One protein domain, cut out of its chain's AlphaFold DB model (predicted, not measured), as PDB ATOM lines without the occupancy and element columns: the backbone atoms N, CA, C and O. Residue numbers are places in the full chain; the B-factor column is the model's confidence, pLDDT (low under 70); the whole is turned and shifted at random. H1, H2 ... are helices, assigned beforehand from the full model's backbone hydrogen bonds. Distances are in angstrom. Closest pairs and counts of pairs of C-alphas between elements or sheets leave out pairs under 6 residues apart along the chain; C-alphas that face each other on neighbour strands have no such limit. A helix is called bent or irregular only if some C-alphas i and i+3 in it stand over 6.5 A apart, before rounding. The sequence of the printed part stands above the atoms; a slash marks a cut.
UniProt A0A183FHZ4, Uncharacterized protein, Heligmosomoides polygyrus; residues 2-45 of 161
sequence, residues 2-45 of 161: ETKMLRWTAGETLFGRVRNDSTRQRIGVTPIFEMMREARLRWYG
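Overview. This is residues 2 to 45 of the 161 residues of an uncharacterized protein of Heligmosomoides polygyrus (UniProt A0A183FHZ4). A small head of two short helices, H1 and H2, which touch at a steep tilt, has a single helical arm sticking out of it: residues 33 to 45, of which 33 to 43 belong to H3. Residues 10 to 19, between H1 and H2, loop out at the end of the head away from this arm. The arm makes much of the length of the printed part, whose C-alphas span 43 by 15 by 14 A along their three main axes. The printed part has 44 residues, with three named helices in the order H1, H2, H3, no named strand, and the class all helix. It is loose, with a radius of gyration of the C-alphas of 13.1 A.

Arrangement. The longest helix, H3, residues 32 to 43, touches no helix. It is close to but not clearly touching H1, residues 2 to 9. The closest C-alphas of these two are those of Ile 32 and Glu 2, 7.7 A apart. Their lines stand at a steep tilt of 49 degrees, and they run opposite ways. H3 is apart from H2, residues 20 to 27, although a tight link of four residues joins them. H1 and H2 touch, with 6 pairs of C-alphas within 8 A; the closest are those of Arg 7 and Thr 23, 6.6 A apart. Their lines stand at a steep tilt of 51 degrees, and they run the same way. In H1, H2 and H3 every O i to N i+4 pair is within hydrogen-bond range.

Along the chain. H3 runs from Ile 32 to Trp 43, 16.5 A from first to last C-alpha; C-alpha 43 is at (197.338, 204.066, 237.150). H2 runs from Asn 20, with its C-alpha at (223.982, 209.979, 244.107), to Ile 27 and measures 10.6 A. H1 runs from Glu 2, with its C-alpha at (217.709, 215.264, 238.152), to Thr 9 and measures 10.7 A. None of the three is bent.

Size, cuts and confidence. The two C-alphas farthest apart are those of Phe 15, in the link between H1 and H2, and Gly 45, the last printed residue, at 43.4 A. Without residues 33 to 45, which stand free, the body has 31 residues spanning 24 by 14 by 12 A, with a radius of gyration of 8.3 A. The printed part, residues 2 to 45, has no cut. The link from H1 to H2, ten residues, is short, and no link is long. The mean pLDDT of the printed part is 85.2, and no printed residue is under 70.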
ATOM      1  N   GLU A   2     217.954 215.298 236.692       82.19
ATOM      2  CA  GLU A   2     217.709 215.264 238.152       82.19
ATOM      3  C   GLU A   2     218.998 215.229 238.997       82.19
ATOM      4  O   GLU A   2     219.271 216.146 239.758       82.19
ATOM      5  N   THR A   3     219.860 214.233 238.791       83.88
ATOM      6  CA  THR A   3     221.098 214.076 239.568       83.88
ATOM      7  C   THR A   3     222.067 215.257 239.449       83.88
ATOM      8  O   THR A   3     222.729 215.599 240.424       83.88
ATOM      9  N   LYS A   4     222.162 215.885 238.268       86.38
ATOM     10  CA  LYS A   4     223.015 217.069 238.083       86.38
ATOM     11  C   LYS A   4     222.465 218.254 238.878       86.38
ATOM     12  O   LYS A   4     223.244 218.923 239.542       86.38
ATOM     13  N   MET A   5     221.147 218.460 238.855       88.56
ATOM     14  CA  MET A   5     220.484 219.523 239.621       88.56
ATOM     15  C   MET A   5     220.659 219.311 241.127       88.56
ATOM     16  O   MET A   5     221.101 220.220 241.816       88.56
ATOM     17  N   LEU A   6     220.416 218.089 241.618       88.69
ATOM     18  CA  LEU A   6     220.578 217.746 243.035       88.69
ATOM     19  C   LEU A   6     222.007 218.001 243.526       88.69
ATOM     20  O   LEU A   6     222.194 218.630 244.562       88.69
ATOM     21  N   ARG A   7     223.020 217.578 242.759       87.19
ATOM     22  CA  ARG A   7     224.431 217.849 243.078       87.19
ATOM     23  C   ARG A   7     224.743 219.341 243.110       87.19
ATOM     24  O   ARG A   7     225.481 219.782 243.982       87.19
ATOM     25  N   TRP A   8     224.169 220.116 242.193       86.81
ATOM     26  CA  TRP A   8     224.385 221.559 242.139       86.81
ATOM     27  C   TRP A   8     223.774 222.273 243.349       86.81
ATOM     28  O   TRP A   8     224.463 223.045 244.007       86.81
ATOM     29  N   THR A   9     222.536 221.932 243.726       86.81
ATOM     30  CA  THR A   9     221.890 222.419 244.961       86.81
ATOM     31  C   THR A   9     222.672 222.018 246.215       86.81
ATOM     32  O   THR A   9     222.754 222.773 247.177       86.81
ATOM     33  N   ALA A  10     223.283 220.837 246.193       84.62
ATOM     34  CA  ALA A  10     224.145 220.326 247.246       84.62
ATOM     35  C   ALA A  10     225.560 220.954 247.269       84.62
ATOM     36  O   ALA A  10     226.340 220.633 248.167       84.62
ATOM     37  N   GLY A  11     225.922 221.809 246.304       87.75
ATOM     38  CA  GLY A  11     227.279 222.353 246.178       87.75
ATOM     39  C   GLY A  11     228.346 221.283 245.903       87.75
ATOM     40  O   GLY A  11     229.526 221.486 246.179       87.75
ATOM     41  N   GLU A  12     227.946 220.116 245.398       86.19
ATOM     42  CA  GLU A  12     228.836 218.984 245.159       86.19
ATOM     43  C   GLU A  12     229.530 219.114 243.804       86.19
ATOM     44  O   GLU A  12     228.897 219.203 242.749       86.19
ATOM     45  N   THR A  13     230.860 219.058 243.818       79.31
ATOM     46  CA  THR A  13     231.662 219.053 242.595       79.31
ATOM     47  C   THR A  13     231.782 217.638 242.023       79.31
ATOM     48  O   THR A  13     231.680 216.633 242.734       79.31
ATOM     49  N   LEU A  14     232.044 217.532 240.715       71.31
ATOM     50  CA  LEU A  14     232.297 216.246 240.043       71.31
ATOM     51  C   LEU A  14     233.492 215.482 240.647       71.31
ATOM     52  O   LEU A  14     233.539 214.258 240.559       71.31
ATOM     53  N   PHE A  15     234.419 216.187 241.302       74.50
ATOM     54  CA  PHE A  15     235.611 215.604 241.918       74.50
ATOM     55  C   PHE A  15     235.314 214.847 243.219       74.50
ATOM     56  O   PHE A  15     236.032 213.916 243.569       74.50
ATOM     57  N   GLY A  16     234.225 215.193 243.916       72.31
ATOM     58  CA  GLY A  16     233.912 214.649 245.239       72.31
ATOM     59  C   GLY A  16     233.562 213.157 245.275       72.31
ATOM     60  O   GLY A  16     233.394 212.624 246.364       72.31
ATOM     61  N   ARG A  17     233.406 212.481 244.118       80.81
ATOM     62  CA  ARG A  17     233.011 211.053 243.987       80.81
ATOM     63  C   ARG A  17     231.868 210.615 244.930       80.81
ATOM     64  O   ARG A  17     231.734 209.436 245.249       80.81
ATOM     65  N   VAL A  18     231.011 211.552 245.342       83.69
ATOM     66  CA  VAL A  18     229.860 211.299 246.219       83.69
ATOM     67  C   VAL A  18     228.864 210.423 245.468       83.69
ATOM     68  O   VAL A  18     228.619 210.648 244.281       83.69
ATOM     69  N   ARG A  19     228.302 209.399 246.116       86.56
ATOM     70  CA  ARG A  19     227.246 208.579 245.506       86.56
ATOM     71  C   ARG A  19     225.959 209.390 245.415       86.56
ATOM     72  O   ARG A  19     225.601 210.097 246.347       86.56
ATOM     73  N   ASN A  20     225.228 209.235 244.314       84.25
ATOM     74  CA  ASN A  20     223.982 209.979 244.107       84.25
ATOM     75  C   ASN A  20     222.929 209.691 245.187       84.25
ATOM     76  O   ASN A  20     222.136 210.572 245.502       84.25
ATOM     77  N   ASP A  21     222.922 208.482 245.749       85.94
ATOM     78  CA  ASP A  21     222.003 208.119 246.832       85.94
ATOM     79  C   ASP A  21     222.318 208.888 248.116       85.94
ATOM     80  O   ASP A  21     221.401 209.328 248.802       85.94
ATOM     81  N   SER A  22     223.597 209.161 248.387       87.38
ATOM     82  CA  SER A  22     224.017 210.011 249.505       87.38
ATOM     83  C   SER A  22     223.562 211.458 249.308       87.38
ATOM     84  O   SER A  22     223.019 212.055 250.234       87.38
ATOM     85  N   THR A  23     223.701 212.007 248.095       86.75
ATOM     86  CA  THR A  23     223.190 213.346 247.753       86.75
ATOM     87  C   THR A  23     221.671 213.415 247.945       86.75
ATOM     88  O   THR A  23     221.157 214.353 248.547       86.75
ATOM     89  N   ARG A  24     220.935 212.397 247.480       88.31
ATOM     90  CA  ARG A  24     219.473 212.306 247.629       88.31
ATOM     91  C   ARG A  24     219.029 212.199 249.075       88.31
ATOM     92  O   ARG A  24     218.139 212.939 249.472       88.31
ATOM     93  N   GLN A  25     219.668 211.332 249.858       87.12
ATOM     94  CA  GLN A  25     219.391 211.180 251.283       87.12
ATOM     95  C   GLN A  25     219.631 212.493 252.031       87.12
ATOM     96  O   GLN A  25     218.830 212.866 252.882       87.12
ATOM     97  N   ARG A  26     220.694 213.224 251.673       86.06
ATOM     98  CA  ARG A  26     221.015 214.519 252.277       86.06
ATOM     99  C   ARG A  26     219.986 215.602 251.952       86.06
ATOM    100  O   ARG A  26     219.701 216.428 252.808       86.06
ATOM    101  N   ILE A  27     219.444 215.608 250.733       84.88
ATOM    102  CA  ILE A  27     218.408 216.570 250.306       84.88
ATOM    103  C   ILE A  27     216.998 216.096 250.721       84.88
ATOM    104  O   ILE A  27     216.069 216.894 250.776       84.88
ATOM    105  N   GLY A  28     216.818 214.811 251.035       86.44
ATOM    106  CA  GLY A  28     215.515 214.219 251.348       86.44
ATOM    107  C   GLY A  28     214.645 213.960 250.113       86.44
ATOM    108  O   GLY A  28     213.422 213.975 250.210       86.44
ATOM    109  N   VAL A  29     215.252 213.742 248.939       86.75
ATOM    110  CA  VAL A  29     214.523 213.545 247.672       86.75
ATOM    111  C   VAL A  29     214.499 212.071 247.284       86.75
ATOM    112  O   VAL A  29     215.541 211.424 247.171       86.75
ATOM    113  N   THR A  30     213.303 211.553 247.017       86.62
ATOM    114  CA  THR A  30     213.114 210.198 246.481       86.62
ATOM    115  C   THR A  30     213.522 210.157 244.997       86.62
ATOM    116  O   THR A  30     213.217 211.104 244.270       86.62
ATOM    117  N   PRO A  31     214.193 209.095 244.509       87.25
ATOM    118  CA  PRO A  31     214.575 208.987 243.100       87.25
ATOM    119  C   PRO A  31     213.384 209.111 242.138       87.25
ATOM    120  O   PRO A  31     212.324 208.532 242.375       87.25
ATOM    121  N   ILE A  32     213.561 209.782 240.993       85.38
ATOM    122  CA  ILE A  32     212.449 209.994 240.047       85.38
ATOM    123  C   ILE A  32     211.873 208.689 239.484       85.38
ATOM    124  O   ILE A  32     210.684 208.612 239.193       85.38
ATOM    125  N   PHE A  33     212.700 207.646 239.348       83.06
ATOM    126  CA  PHE A  33     212.245 206.355 238.836       83.06
ATOM    127  C   PHE A  33     211.278 205.661 239.809       83.06
ATOM    128  O   PHE A  33     210.355 204.989 239.361       83.06
ATOM    129  N   GLU A  34     211.455 205.858 241.121       87.44
ATOM    130  CA  GLU A  34     210.540 205.363 242.156       87.44
ATOM    131  C   GLU A  34     209.191 206.082 242.059       87.44
ATOM    132  O   GLU A  34     208.151 205.435 241.995       87.44
ATOM    133  N   MET A  35     209.213 207.410 241.907       85.19
ATOM    134  CA  MET A  35     208.006 208.220 241.695       85.19
ATOM    135  C   MET A  35     207.249 207.808 240.422       85.19
ATOM    136  O   MET A  35     206.027 207.673 240.428       85.19
ATOM    137  N   MET A  36     207.971 207.558 239.323       87.88
ATOM    138  CA  MET A  36     207.380 207.047 238.080       87.88
ATOM    139  C   MET A  36     206.794 205.641 238.254       87.88
ATOM    140  O   MET A  36     205.736 205.349 237.693       87.88
ATOM    141  N   ARG A  37     207.460 204.769 239.026       89.00
ATOM    142  CA  ARG A  37     206.975 203.418 239.331       89.00
ATOM    143  C   ARG A  37     205.691 203.471 240.153       89.00
ATOM    144  O   ARG A  37     204.721 202.829 239.763       89.00
ATOM    145  N   GLU A  38     205.654 204.266 241.221       85.12
ATOM    146  CA  GLU A  38     204.452 204.454 242.042       85.12
ATOM    147  C   GLU A  38     203.297 205.018 241.208       85.12
ATOM    148  O   GLU A  38     202.201 204.463 241.234       85.12
ATOM    149  N   ALA A  39     203.536 206.063 240.405       85.81
ATOM    150  CA  ALA A  39     202.509 206.656 239.547       85.81
ATOM    151  C   ALA A  39     201.918 205.641 238.555       85.81
ATOM    152  O   ALA A  39     200.705 205.610 238.343       85.81
ATOM    153  N   ARG A  40     202.766 204.779 237.982       91.44
ATOM    154  CA  ARG A  40     202.330 203.700 237.090       91.44
ATOM    155  C   ARG A  40     201.507 202.646 237.833       91.44
ATOM    156  O   ARG A  40     200.456 202.260 237.336       91.44
ATOM    157  N   LEU A  41     201.947 202.207 239.013       87.44
ATOM    158  CA  LEU A  41     201.185 201.265 239.843       87.44
ATOM    159  C   LEU A  41     199.825 201.846 240.246       87.44
ATOM    160  O   LEU A  41     198.821 201.141 240.202       87.44
ATOM    161  N   ARG A  42     199.769 203.150 240.543       86.44
ATOM    162  CA  ARG A  42     198.515 203.873 240.788       86.44
ATOM    163  C   ARG A  42     197.587 203.859 239.582       86.44
ATOM    164  O   ARG A  42     196.392 203.654 239.746       86.44
ATOM    165  N   TRP A  43     198.126 204.071 238.384       86.25
ATOM    166  CA  TRP A  43     197.338 204.066 237.150       86.25
ATOM    167  C   TRP A  43     196.690 202.702 236.877       86.25
ATOM    168  O   TRP A  43     195.554 202.648 236.418       86.25
ATOM    169  N   TYR A  44     197.374 201.613 237.229       88.25
ATOM    170  CA  TYR A  44     196.817 200.259 237.176       88.25
ATOM    171  C   TYR A  44     195.881 199.916 238.348       88.25
ATOM    172  O   TYR A  44     195.265 198.856 238.335       88.25
ATOM    173  N   GLY A  45     195.748 200.797 239.345       84.81
ATOM    174  CA  GLY A  45     194.887 200.587 240.511       84.81
ATOM    175  C   GLY A  45     195.526 199.800 241.660       84.81
ATOM    176  O   GLY A  45     194.831 199.492 242.619       84.81
TER     177      GLY A  45